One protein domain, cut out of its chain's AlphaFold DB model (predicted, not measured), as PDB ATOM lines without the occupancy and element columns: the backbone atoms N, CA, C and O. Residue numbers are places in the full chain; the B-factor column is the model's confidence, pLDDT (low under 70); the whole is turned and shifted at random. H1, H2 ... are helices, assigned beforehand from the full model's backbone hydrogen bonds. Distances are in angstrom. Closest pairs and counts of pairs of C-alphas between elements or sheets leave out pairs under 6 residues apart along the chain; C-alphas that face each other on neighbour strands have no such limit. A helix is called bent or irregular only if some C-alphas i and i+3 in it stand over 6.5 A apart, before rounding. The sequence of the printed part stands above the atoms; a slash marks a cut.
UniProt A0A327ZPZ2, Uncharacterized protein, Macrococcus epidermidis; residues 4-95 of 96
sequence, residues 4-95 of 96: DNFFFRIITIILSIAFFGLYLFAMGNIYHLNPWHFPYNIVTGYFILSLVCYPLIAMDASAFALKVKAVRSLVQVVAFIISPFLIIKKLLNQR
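What this domain is: This is residues 4 to 95 of the 96 residues of an uncharacterized protein of Macrococcus epidermidis (UniProt A0A327ZPZ2). The sharply bent helix H2 joins two helical hairpins: its first arm H2a lies side by side with the long helix H1, and its second arm H2b turns off and pairs with H3, which folds back to H2a. From there H4 starts beside the last part of H2a, residues 49 to 56, and runs off at a steep tilt of 55 degrees, apart from H1. The printed part has 92 residues with four named helices, H1 to H4 in order, and no named strand, an all helix class. It is only just compact, close to loose, with a radius of gyration of the C-alphas of 14.2 A and spans of 38 by 33 by 24 A.

Where its parts are: Find C-alpha 40 at (-11.159, -10.428, 25.128), where H2 begins; by its hydrogen bonds it was assigned as one helix, residues 40 to 67, but it is bent, with C-alphas 56 and 59 7.3 A apart. Arm H2a, residues 40 to 56, is 25.3 A long and irregular, with C-alphas 52 and 55 6.6 A apart; arm H2b is residues 59 to 67. H1, residues 4 to 30, runs 37.5 A from C-alpha 4 at (-8.064, 12.224, 54.044). H3, residues 69 to 81, is 19.8 A long and irregular, with C-alphas 70 and 73 8.6 A apart. H4, residues 83 to 93, ends at (10.271, -4.001, 47.199).

How they stand to each other: Start at the hub, H2, whose arms stand about perpendicular at 82 degrees. H2a and H1 form a hairpin at a shallow tilt of 16 degrees, closest at the C-alphas of Thr 12 and Pro 55, 5.1 A; H1 touches with residues 9 to 20 alone. H2b and H3 form another at 26 degrees, closest at the C-alphas of Ala 65 and Arg 72, 4.8 A. H4 touches H2a at a steep tilt of 55 degrees, with the C-alphas of Tyr 54 and Ser 83 closest at 5.1 A; H1 and H4 are apart. Each O i to N i+4 pair is within hydrogen-bond range in H1 and H4, against 11 of 13 in H2a, 4 of 5 in H2b and 6 of 9 in H3.

The domain as a whole: Look to His 32 and Arg 95 for the C-alphas farthest apart, 44.0 A. The printed part has no cut and no long link. Confidence is under 70 at residues 4, 69 to 70 and 94 to 95.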
ATOM      1  N   ASP A   4      -8.472  11.909  55.416       61.97
ATOM      2  CA  ASP A   4      -8.064  12.224  54.044       61.97
ATOM      3  C   ASP A   4      -7.797  10.976  53.190       61.97
ATOM      4  O   ASP A   4      -8.180  10.926  52.022       61.97
ATOM      5  N   ASN A   5      -7.208   9.927  53.779       73.69
ATOM      6  CA  ASN A   5      -6.916   8.680  53.069       73.69
ATOM      7  C   ASN A   5      -8.189   7.884  52.767       73.69
ATOM      8  O   ASN A   5      -8.230   7.153  51.783       73.69
ATOM      9  N   PHE A   6      -9.217   7.993  53.611       78.56
ATOM     10  CA  PHE A   6     -10.480   7.289  53.405       78.56
ATOM     11  C   PHE A   6     -11.287   7.929  52.274       78.56
ATOM     12  O   PHE A   6     -11.711   7.231  51.353       78.56
ATOM     13  N   PHE A   7     -11.410   9.259  52.288       80.25
ATOM     14  CA  PHE A   7     -12.079  10.008  51.225       80.25
ATOM     15  C   PHE A   7     -11.394   9.809  49.864       80.25
ATOM     16  O   PHE A   7     -12.059   9.498  48.874       80.25
ATOM     17  N   PHE A   8     -10.057   9.877  49.820       80.56
ATOM     18  CA  PHE A   8      -9.304   9.583  48.597       80.56
ATOM     19  C   PHE A   8      -9.566   8.171  48.082       80.56
ATOM     20  O   PHE A   8      -9.744   7.975  46.883       80.56
ATOM     21  N   ARG A   9      -9.630   7.186  48.982       81.31
ATOM     22  CA  ARG A   9      -9.877   5.793  48.606       81.31
ATOM     23  C   ARG A   9     -11.243   5.627  47.944       81.31
ATOM     24  O   ARG A   9     -11.318   4.989  46.897       81.31
ATOM     25  N   ILE A  10     -12.286   6.261  48.484       86.88
ATOM     26  CA  ILE A  10     -13.626   6.278  47.873       86.88
ATOM     27  C   ILE A  10     -13.570   6.875  46.465       86.88
ATOM     28  O   ILE A  10     -14.044   6.247  45.520       86.88
ATOM     29  N   ILE A  11     -12.934   8.040  46.298       87.12
ATOM     30  CA  ILE A  11     -12.793   8.675  44.979       87.12
ATOM     31  C   ILE A  11     -12.085   7.740  44.000       87.12
ATOM     32  O   ILE A  11     -12.530   7.581  42.867       87.12
ATOM     33  N   THR A  12     -11.000   7.093  44.424       87.94
ATOM     34  CA  THR A  12     -10.236   6.200  43.544       87.94
ATOM     35  C   THR A  12     -11.013   4.947  43.154       87.94
ATOM     36  O   THR A  12     -10.867   4.496  42.025       87.94
ATOM     37  N   ILE A  13     -11.890   4.436  44.028       89.25
ATOM     38  CA  ILE A  13     -12.811   3.335  43.703       89.25
ATOM     39  C   ILE A  13     -13.815   3.782  42.636       89.25
ATOM     40  O   ILE A  13     -13.995   3.084  41.640       89.25
ATOM     41  N   ILE A  14     -14.427   4.959  42.803       91.00
ATOM     42  CA  ILE A  14     -15.350   5.527  41.807       91.00
ATOM     43  C   ILE A  14     -14.632   5.691  40.459       91.00
ATOM     44  O   ILE A  14     -15.172   5.313  39.421       91.00
ATOM     45  N   LEU A  15     -13.391   6.188  40.475       88.94
ATOM     46  CA  LEU A  15     -12.578   6.353  39.270       88.94
ATOM     47  C   LEU A  15     -12.262   5.009  38.592       88.94
ATOM     48  O   LEU A  15     -12.347   4.906  37.371       88.94
ATOM     49  N   SER A  16     -11.931   3.969  39.365       89.12
ATOM     50  CA  SER A  16     -11.704   2.618  38.835       89.12
ATOM     51  C   SER A  16     -12.939   2.049  38.152       89.12
ATOM     52  O   SER A  16     -12.829   1.490  37.062       89.12
ATOM     53  N   ILE A  17     -14.111   2.210  38.773       92.38
ATOM     54  CA  ILE A  17     -15.387   1.775  38.194       92.38
ATOM     55  C   ILE A  17     -15.659   2.544  36.899       92.38
ATOM     56  O   ILE A  17     -16.033   1.935  35.901       92.38
ATOM     57  N   ALA A  18     -15.413   3.857  36.880       92.12
ATOM     58  CA  ALA A  18     -15.586   4.679  35.687       92.12
ATOM     59  C   ALA A  18     -14.666   4.234  34.535       92.12
ATOM     60  O   ALA A  18     -15.133   4.085  33.408       92.12
ATOM     61  N   PHE A  19     -13.384   3.960  34.803       90.19
ATOM     62  CA  PHE A  19     -12.458   3.460  33.779       90.19
ATOM     63  C   PHE A  19     -12.839   2.073  33.266       90.19
ATOM     64  O   PHE A  19     -12.763   1.823  32.062       90.19
ATOM     65  N   PHE A  20     -13.286   1.183  34.148       92.62
ATOM     66  CA  PHE A  20     -13.774  -0.129  33.738       92.62
ATOM     67  C   PHE A  20     -15.052  -0.032  32.893       92.62
ATOM     68  O   PHE A  20     -15.162  -0.682  31.855       92.62
ATOM     69  N   GLY A  21     -15.989   0.836  33.281       91.94
ATOM     70  CA  GLY A  21     -17.188   1.125  32.497       91.94
ATOM     71  C   GLY A  21     -16.855   1.697  31.118       91.94
ATOM     72  O   GLY A  21     -17.423   1.257  30.122       91.94
ATOM     73  N   LEU A  22     -15.881   2.611  31.038       91.44
ATOM     74  CA  LEU A  22     -15.400   3.168  29.773       91.44
ATOM     75  C   LEU A  22     -14.778   2.092  28.869       91.44
ATOM     76  O   LEU A  22     -15.013   2.101  27.663       91.44
ATOM     77  N   TYR A  23     -14.049   1.132  29.445       90.88
ATOM     78  CA  TYR A  23     -13.547  -0.037  28.719       90.88
ATOM     79  C   TYR A  23     -14.688  -0.887  28.132       90.88
ATOM     80  O   TYR A  23     -14.676  -1.176  26.933       90.88
ATOM     81  N   LEU A  24     -15.691  -1.248  28.942       92.50
ATOM     82  CA  LEU A  24     -16.838  -2.037  28.477       92.50
ATOM     83  C   LEU A  24     -17.629  -1.296  27.392       92.50
ATOM     84  O   LEU A  24     -18.008  -1.892  26.383       92.50
ATOM     85  N   PHE A  25     -17.832   0.011  27.577       93.19
ATOM     86  CA  PHE A  25     -18.493   0.868  26.603       93.19
ATOM     87  C   PHE A  25     -17.736   0.903  25.274       93.19
ATOM     88  O   PHE A  25     -18.351   0.734  24.222       93.19
ATOM     89  N   ALA A  26     -16.413   1.088  25.309       91.00
ATOM     90  CA  ALA A  26     -15.587   1.115  24.110       91.00
ATOM     91  C   ALA A  26     -15.639  -0.228  23.367       91.00
ATOM     92  O   ALA A  26     -15.857  -0.252  22.158       91.00
ATOM     93  N   MET A  27     -15.509  -1.346  24.084       91.44
ATOM     94  CA  MET A  27     -15.578  -2.678  23.477       91.44
ATOM     95  C   MET A  27     -16.925  -2.938  22.796       91.44
ATOM     96  O   MET A  27     -16.943  -3.352  21.639       91.44
ATOM     97  N   GLY A  28     -18.040  -2.638  23.469       90.31
ATOM     98  CA  GLY A  28     -19.376  -2.904  22.930       90.31
ATOM     99  C   GLY A  28     -19.811  -1.948  21.815       90.31
ATOM    100  O   GLY A  28     -20.370  -2.395  20.817       90.31
ATOM    101  N   ASN A  29     -19.553  -0.643  21.963       91.88
ATOM    102  CA  ASN A  29     -20.103   0.376  21.060       91.88
ATOM    103  C   ASN A  29     -19.136   0.839  19.970       91.88
ATOM    104  O   ASN A  29     -19.589   1.183  18.887       91.88
ATOM    105  N   ILE A  30     -17.829   0.885  20.247       91.69
ATOM    106  CA  ILE A  30     -16.836   1.375  19.276       91.69
ATOM    107  C   ILE A  30     -16.294   0.211  18.455       91.69
ATOM    108  O   ILE A  30     -16.199   0.298  17.235       91.69
ATOM    109  N   TYR A  31     -15.939  -0.882  19.127       89.56
ATOM    110  CA  TYR A  31     -15.316  -2.029  18.473       89.56
ATOM    111  C   TYR A  31     -16.312  -3.128  18.083       89.56
ATOM    112  O   TYR A  31     -15.934  -4.034  17.348       89.56
ATOM    113  N   HIS A  32     -17.568  -3.059  18.543       90.44
ATOM    114  CA  HIS A  32     -18.584  -4.106  18.349       90.44
ATOM    115  C   HIS A  32     -18.112  -5.503  18.787       90.44
ATOM    116  O   HIS A  32     -18.512  -6.526  18.230       90.44
ATOM    117  N   LEU A  33     -17.247  -5.552  19.799       91.62
ATOM    118  CA  LEU A  33     -16.688  -6.776  20.350       91.62
ATOM    119  C   LEU A  33     -17.411  -7.147  21.637       91.62
ATOM    120  O   LEU A  33     -17.785  -6.289  22.437       91.62
ATOM    121  N   ASN A  34     -17.557  -8.448  21.876       90.56
ATOM    122  CA  ASN A  34     -18.050  -8.936  23.152       90.56
ATOM    123  C   ASN A  34     -16.869  -9.121  24.130       90.56
ATOM    124  O   ASN A  34     -16.093 -10.064  23.951       90.56
ATOM    125  N   PRO A  35     -16.737  -8.288  25.184       88.75
ATOM    126  CA  PRO A  35     -15.638  -8.379  26.151       88.75
ATOM    127  C   PRO A  35     -15.649  -9.683  26.968       88.75
ATOM    128  O   PRO A  35     -14.669  -9.996  27.644       88.75
ATOM    129  N   TRP A  36     -16.733 -10.460  26.909       91.19
ATOM    130  CA  TRP A  36     -16.870 -11.744  27.596       91.19
ATOM    131  C   TRP A  36     -16.430 -12.944  26.747       91.19
ATOM    132  O   TRP A  36     -16.265 -14.036  27.288       91.19
ATOM    133  N   HIS A  37     -16.214 -12.764  25.441       91.88
ATOM    134  CA  HIS A  37     -15.735 -13.829  24.558       91.88
ATOM    135  C   HIS A  37     -14.208 -13.897  24.518       91.88
ATOM    136  O   HIS A  37     -13.513 -12.896  24.691       91.88
ATOM    137  N   PHE A  38     -13.677 -15.091  24.259       88.44
ATOM    138  CA  PHE A  38     -12.251 -15.280  24.009       88.44
ATOM    139  C   PHE A  38     -11.840 -14.580  22.700       88.44
ATOM    140  O   PHE A  38     -12.568 -14.708  21.714       88.44
ATOM    141  N   PRO A  39     -10.701 -13.857  22.649       88.88
ATOM    142  CA  PRO A  39      -9.673 -13.694  23.691       88.88
ATOM    143  C   PRO A  39      -9.879 -12.484  24.625       88.88
ATOM    144  O   PRO A  39      -9.081 -12.249  25.534       88.88
ATOM    145  N   TYR A  40     -10.924 -11.685  24.410       90.06
ATOM    146  CA  TYR A  40     -11.159 -10.428  25.128       90.06
ATOM    147  C   TYR A  40     -11.466 -10.623  26.610       90.06
ATOM    148  O   TYR A  40     -11.117  -9.764  27.412       90.06
ATOM    149  N   ASN A  41     -12.027 -11.767  26.995       90.38
ATOM    150  CA  ASN A  41     -12.236 -12.132  28.394       90.38
ATOM    151  C   ASN A  41     -10.942 -12.115  29.234       90.38
ATOM    152  O   ASN A  41     -11.001 -11.782  30.416       90.38
ATOM    153  N   ILE A  42      -9.777 -12.399  28.634       91.50
ATOM    154  CA  ILE A  42      -8.467 -12.272  29.293       91.50
ATOM    155  C   ILE A  42      -8.185 -10.802  29.614       91.50
ATOM    156  O   ILE A  42      -7.783 -10.466  30.728       91.50
ATOM    157  N   VAL A  43      -8.440  -9.913  28.651       90.25
ATOM    158  CA  VAL A  43      -8.284  -8.463  28.820       90.25
ATOM    159  C   VAL A  43      -9.283  -7.950  29.858       90.25
ATOM    160  O   VAL A  43      -8.895  -7.235  30.775       90.25
ATOM    161  N   THR A  44     -10.542  -8.377  29.799       92.31
ATOM    162  CA  THR A  44     -11.562  -8.038  30.802       92.31
ATOM    163  C   THR A  44     -11.135  -8.486  32.199       92.31
ATOM    164  O   THR A  44     -11.202  -7.696  33.139       92.31
ATOM    165  N   GLY A  45     -10.618  -9.711  32.342       91.94
ATOM    166  CA  GLY A  45     -10.067 -10.220  33.601       91.94
ATOM    167  C   GLY A  45      -8.909  -9.370  34.126       91.94
ATOM    168  O   GLY A  45      -8.862  -9.046  35.313       91.94
ATOM    169  N   TYR A  46      -8.018  -8.925  33.237       92.94
ATOM    170  CA  TYR A  46      -6.951  -7.989  33.587       92.94
ATOM    171  C   TYR A  46      -7.498  -6.649  34.100       92.94
ATOM    172  O   TYR A  46      -7.047  -6.136  35.122       92.94
ATOM    173  N   PHE A  47      -8.501  -6.085  33.429       91.00
ATOM    174  CA  PHE A  47      -9.126  -4.829  33.838       91.00
ATOM    175  C   PHE A  47      -9.889  -4.945  35.171       91.00
ATOM    176  O   PHE A  47      -9.877  -3.999  35.961       91.00
ATOM    177  N   ILE A  48     -10.480  -6.108  35.468       92.88
ATOM    178  CA  ILE A  48     -11.065  -6.413  36.784       92.88
ATOM    179  C   ILE A  48      -9.979  -6.423  37.866       92.88
ATOM    180  O   ILE A  48     -10.169  -5.847  38.936       92.88
ATOM    181  N   LEU A  49      -8.817  -7.024  37.594       93.06
ATOM    182  CA  LEU A  49      -7.692  -6.987  38.529       93.06
ATOM    183  C   LEU A  49      -7.233  -5.541  38.779       93.06
ATOM    184  O   LEU A  49      -7.073  -5.128  39.928       93.06
ATOM    185  N   SER A  50      -7.110  -4.744  37.717       91.62
ATOM    186  CA  SER A  50      -6.772  -3.319  37.804       91.62
ATOM    187  C   SER A  50      -7.776  -2.507  38.630       91.62
ATOM    188  O   SER A  50      -7.376  -1.584  39.339       91.62
ATOM    189  N   LEU A  51      -9.063  -2.873  38.614       91.50
ATOM    190  CA  LEU A  51     -10.105  -2.242  39.433       91.50
ATOM    191  C   LEU A  51      -9.815  -2.382  40.934       91.50
ATOM    192  O   LEU A  51      -9.995  -1.430  41.691       91.50
ATOM    193  N   VAL A  52      -9.314  -3.543  41.358       89.69
ATOM    194  CA  VAL A  52      -8.948  -3.803  42.758       89.69
ATOM    195  C   VAL A  52      -7.589  -3.188  43.102       89.69
ATOM    196  O   VAL A  52      -7.391  -2.678  44.208       89.69
ATOM    197  N   CYS A  53      -6.643  -3.218  42.164       90.25
ATOM    198  CA  CYS A  53      -5.282  -2.751  42.400       90.25
ATOM    199  C   CYS A  53      -5.167  -1.221  42.440       90.25
ATOM    200  O   CYS A  53      -4.459  -0.661  43.280       90.25
ATOM    201  N   TYR A  54      -5.859  -0.515  41.551       89.38
ATOM    202  CA  TYR A  54      -5.675   0.923  41.394       89.38
ATOM    203  C   TYR A  54      -5.909   1.746  42.676       89.38
ATOM    204  O   TYR A  54      -5.040   2.560  42.995       89.38
ATOM    205  N   PRO A  55      -6.955   1.519  43.496       87.56
ATOM    206  CA  PRO A  55      -7.145   2.264  44.745       87.56
ATOM    207  C   PRO A  55      -5.965   2.185  45.730       87.56
ATOM    208  O   PRO A  55      -5.809   3.060  46.580       87.56
ATOM    209  N   LEU A  56      -5.119   1.152  45.636       86.25
ATOM    210  CA  LEU A  56      -3.965   0.953  46.524       86.25
ATOM    211  C   LEU A  56      -2.702   1.703  46.065       86.25
ATOM    212  O   LEU A  56      -1.774   1.887  46.858       86.25
ATOM    213  N   ILE A  57      -2.654   2.132  44.802       86.56
ATOM    214  CA  ILE A  57      -1.515   2.845  44.197       86.56
ATOM    215  C   ILE A  57      -1.880   4.246  43.686       86.56
ATOM    216  O   ILE A  57      -0.998   5.040  43.364       86.56
ATOM    217  N   ALA A  58      -3.169   4.576  43.615       82.62
ATOM    218  CA  ALA A  58      -3.658   5.823  43.039       82.62
ATOM    219  C   ALA A  58      -3.181   7.067  43.802       82.62
ATOM    220  O   ALA A  58      -3.009   8.128  43.201       82.62
ATOM    221  N   MET A  59      -2.908   6.953  45.105       81.88
ATOM    222  CA  MET A  59      -2.277   8.031  45.875       81.88
ATOM    223  C   MET A  59      -0.850   8.319  45.390       81.88
ATOM    224  O   MET A  59      -0.509   9.478  45.153       81.88
ATOM    225  N   ASP A  60      -0.050   7.273  45.164       81.62
ATOM    226  CA  ASP A  60       1.323   7.394  44.658       81.62
ATOM    227  C   ASP A  60       1.318   7.982  43.234       81.62
ATOM    228  O   ASP A  60       2.070   8.910  42.922       81.62
ATOM    229  N   ALA A  61       0.399   7.508  42.386       80.44
ATOM    230  CA  ALA A  61       0.194   8.034  41.038       80.44
ATOM    231  C   ALA A  61      -0.254   9.505  41.047       80.44
ATOM    232  O   ALA A  61       0.228  10.302  40.246       80.44
ATOM    233  N   SER A  62      -1.127   9.897  41.979       79.88
ATOM    234  CA  SER A  62      -1.595  11.280  42.120       79.88
ATOM    235  C   SER A  62      -0.485  12.226  42.572       79.88
ATOM    236  O   SER A  62      -0.385  13.341  42.052       79.88
ATOM    237  N   ALA A  63       0.382  11.778  43.484       81.38
ATOM    238  CA  ALA A  63       1.567  12.523  43.901       81.38
ATOM    239  C   ALA A  63       2.563  12.709  42.744       81.38
ATOM    240  O   ALA A  63       3.139  13.786  42.590       81.38
ATOM    241  N   PHE A  64       2.733  11.694  41.891       79.88
ATOM    242  CA  PHE A  64       3.535  11.807  40.672       79.88
ATOM    243  C   PHE A  64       2.891  12.749  39.644       79.88
ATOM    244  O   PHE A  64       3.555  13.632  39.104       79.88
ATOM    245  N   ALA A  65       1.581  12.635  39.427       78.19
ATOM    246  CA  ALA A  65       0.834  13.451  38.475       78.19
ATOM    247  C   ALA A  65       0.878  14.954  38.812       78.19
ATOM    248  O   ALA A  65       0.878  15.792  37.913       78.19
ATOM    249  N   LEU A  66       0.960  15.307  40.101       79.19
ATOM    250  CA  LEU A  66       1.156  16.689  40.557       79.19
ATOM    251  C   LEU A  66       2.508  17.280  40.124       79.19
ATOM    252  O   LEU A  66       2.603  18.492  39.930       79.19
ATOM    253  N   LYS A  67       3.539  16.444  39.940       79.69
ATOM    254  CA  LYS A  67       4.868  16.875  39.474       79.69
ATOM    255  C   LYS A  67       4.902  17.101  37.960       79.69
ATOM    256  O   LYS A  67       5.570  18.017  37.498       79.69
ATOM    257  N   VAL A  68       4.151  16.312  37.189       75.38
ATOM    258  CA  VAL A  68       4.186  16.295  35.711       75.38
ATOM    259  C   VAL A  68       3.031  17.117  35.101       75.38
ATOM    260  O   VAL A  68       2.419  16.686  34.132       75.38
ATOM    261  N   LYS A  69       2.701  18.285  35.686       64.12
ATOM    262  CA  LYS A  69       1.499  19.141  35.461       64.12
ATOM    263  C   LYS A  69       0.765  19.026  34.106       64.12
ATOM    264  O   LYS A  69      -0.462  19.014  34.108       64.12
ATOM    265  N   ALA A  70       1.472  18.943  32.979       63.91
ATOM    266  CA  ALA A  70       0.901  18.862  31.632       63.91
ATOM    267  C   ALA A  70       0.114  17.566  31.325       63.91
ATOM    268  O   ALA A  70      -0.729  17.571  30.436       63.91
ATOM    269  N   VAL A  71       0.357  16.459  32.041       73.88
ATOM    270  CA  VAL A  71      -0.121  15.114  31.640       73.88
ATOM    271  C   VAL A  71      -0.937  14.439  32.756       73.88
ATOM    272  O   VAL A  71      -1.052  13.219  32.836       73.88
ATOM    273  N   ARG A  72      -1.524  15.234  33.660       71.31
ATOM    274  CA  ARG A  72      -2.128  14.739  34.911       71.31
ATOM    275  C   ARG A  72      -3.245  13.704  34.698       71.31
ATOM    276  O   ARG A  72      -3.329  12.752  35.468       71.31
ATOM    277  N   SER A  73      -4.077  13.873  33.669       73.25
ATOM    278  CA  SER A  73      -5.170  12.947  33.325       73.25
ATOM    279  C   SER A  73      -4.651  11.627  32.750       73.25
ATOM    280  O   SER A  73      -5.034  10.553  33.211       73.25
ATOM    281  N   LEU A  74      -3.718  11.703  31.801       80.12
ATOM    282  CA  LEU A  74      -3.074  10.548  31.176       80.12
ATOM    283  C   LEU A  74      -2.294   9.707  32.191       80.12
ATOM    284  O   LEU A  74      -2.350   8.483  32.133       80.12
ATOM    285  N   VAL A  75      -1.641  10.338  33.173       84.88
ATOM    286  CA  VAL A  75      -0.956   9.619  34.260       84.88
ATOM    287  C   VAL A  75      -1.924   8.727  35.036       84.88
ATOM    288  O   VAL A  75      -1.557   7.609  35.377       84.88
ATOM    289  N   GLN A  76      -3.159   9.173  35.289       83.12
ATOM    290  CA  GLN A  76      -4.146   8.367  36.018       83.12
ATOM    291  C   GLN A  76      -4.655   7.185  35.192       83.12
ATOM    292  O   GLN A  76      -4.791   6.087  35.725       83.12
ATOM    293  N   VAL A  77      -4.871   7.390  33.890       85.12
ATOM    294  CA  VAL A  77      -5.269   6.321  32.958       85.12
ATOM    295  C   VAL A  77      -4.166   5.270  32.848       85.12
ATOM    296  O   VAL A  77      -4.423   4.076  32.998       85.12
ATOM    297  N   VAL A  78      -2.919   5.709  32.650       87.00
ATOM    298  CA  VAL A  78      -1.760   4.812  32.598       87.00
ATOM    299  C   VAL A  78      -1.615   4.082  33.924       87.00
ATOM    300  O   VAL A  78      -1.522   2.861  33.916       87.00
ATOM    301  N   ALA A  79      -1.668   4.793  35.056       87.50
ATOM    302  CA  ALA A  79      -1.572   4.199  36.385       87.50
ATOM    303  C   ALA A  79      -2.658   3.150  36.639       87.50
ATOM    304  O   ALA A  79      -2.361   2.137  37.262       87.50
ATOM    305  N   PHE A  80      -3.879   3.352  36.138       88.12
ATOM    306  CA  PHE A  80      -4.936   2.345  36.186       88.12
ATOM    307  C   PHE A  80      -4.560   1.098  35.383       88.12
ATOM    308  O   PHE A  80      -4.575  -0.002  35.937       88.12
ATOM    309  N   ILE A  81      -4.136   1.271  34.127       88.62
ATOM    310  CA  ILE A  81      -3.736   0.163  33.254       88.62
ATOM    311  C   ILE A  81      -2.577  -0.624  33.865       88.62
ATOM    312  O   ILE A  81      -2.650  -1.841  33.896       88.62
ATOM    313  N   ILE A  82      -1.530   0.023  34.380       91.31
ATOM    314  CA  ILE A  82      -0.356  -0.671  34.945       91.31
ATOM    315  C   ILE A  82      -0.499  -1.002  36.439       91.31
ATOM    316  O   ILE A  82       0.463  -1.456  37.065       91.31
ATOM    317  N   SER A  83      -1.675  -0.778  37.036       90.56
ATOM    318  CA  SER A  83      -1.871  -0.907  38.485       90.56
ATOM    319  C   SER A  83      -1.534  -2.284  39.067       90.56
ATOM    320  O   SER A  83      -0.898  -2.308  40.128       90.56
ATOM    321  N   PRO A  84      -1.835  -3.423  38.408       88.44
ATOM    322  CA  PRO A  84      -1.458  -4.731  38.935       88.44
ATOM    323  C   PRO A  84       0.063  -4.897  39.007       88.44
ATOM    324  O   PRO A  84       0.601  -5.334  40.024       88.44
ATOM    325  N   PHE A  85       0.780  -4.456  37.968       89.62
ATOM    326  CA  PHE A  85       2.243  -4.484  37.928       89.62
ATOM    327  C   PHE A  85       2.874  -3.600  39.005       89.62
ATOM    328  O   PHE A  85       3.823  -4.014  39.674       89.62
ATOM    329  N   LEU A  86       2.346  -2.389  39.199       88.50
ATOM    330  CA  LEU A  86       2.842  -1.473  40.224       88.50
ATOM    331  C   LEU A  86       2.637  -2.027  41.637       88.50
ATOM    332  O   LEU A  86       3.534  -1.885  42.470       88.50
ATOM    333  N   ILE A  87       1.513  -2.699  41.900       88.25
ATOM    334  CA  ILE A  87       1.299  -3.403  43.169       88.25
ATOM    335  C   ILE A  87       2.312  -4.517  43.365       88.25
ATOM    336  O   ILE A  87       2.935  -4.577  44.422       88.25
ATOM    337  N   ILE A  88       2.498  -5.384  42.366       88.06
ATOM    338  CA  ILE A  88       3.447  -6.499  42.467       88.06
ATOM    339  C   ILE A  88       4.844  -5.957  42.778       88.06
ATOM    340  O   ILE A  88       5.488  -6.406  43.724       88.06
ATOM    341  N   LYS A  89       5.283  -4.920  42.055       87.25
ATOM    342  CA  LYS A  89       6.562  -4.247  42.313       87.25
ATOM    343  C   LYS A  89       6.642  -3.675  43.732       87.25
ATOM    344  O   LYS A  89       7.669  -3.829  44.388       87.25
ATOM    345  N   LYS A  90       5.576  -3.030  44.220       83.88
ATOM    346  CA  LYS A  90       5.510  -2.460  45.576       83.88
ATOM    347  C   LYS A  90       5.631  -3.547  46.650       83.88
ATOM    348  O   LYS A  90       6.392  -3.367  47.594       83.88
ATOM    349  N   LEU A  91       4.956  -4.682  46.470       85.25
ATOM    350  CA  LEU A  91       5.024  -5.833  47.377       85.25
ATOM    351  C   LEU A  91       6.407  -6.498  47.379       85.25
ATOM    352  O   LEU A  91       6.898  -6.877  48.439       85.25
ATOM    353  N   LEU A  92       7.052  -6.618  46.214       88.19
ATOM    354  CA  LEU A  92       8.407  -7.170  46.104       88.19
ATOM    355  C   LEU A  92       9.448  -6.271  46.779       88.19
ATOM    356  O   LEU A  92      10.306  -6.769  47.503       88.19
ATOM    357  N   ASN A  93       9.349  -4.954  46.586       82.44
ATOM    358  CA  ASN A  93      10.271  -4.001  47.199       82.44
ATOM    359  C   ASN A  93      10.091  -3.871  48.717       82.44
ATOM    360  O   ASN A  93      11.055  -3.544  49.387       82.44
ATOM    361  N   GLN A  94       8.901  -4.130  49.269       69.69
ATOM    362  CA  GLN A  94       8.686  -4.132  50.725       69.69
ATOM    363  C   GLN A  94       9.303  -5.342  51.443       69.69
ATOM    364  O   GLN A  94       9.388  -5.336  52.668       69.69
ATOM    365  N   ARG A  95       9.695  -6.392  50.708       59.75
ATOM    366  CA  ARG A  95      10.343  -7.590  51.266       59.75
ATOM    367  C   ARG A  95      11.877  -7.532  51.249       59.75
ATOM    368  O   ARG A  95      12.495  -8.472  51.741       59.75
TER     369      ARG A  95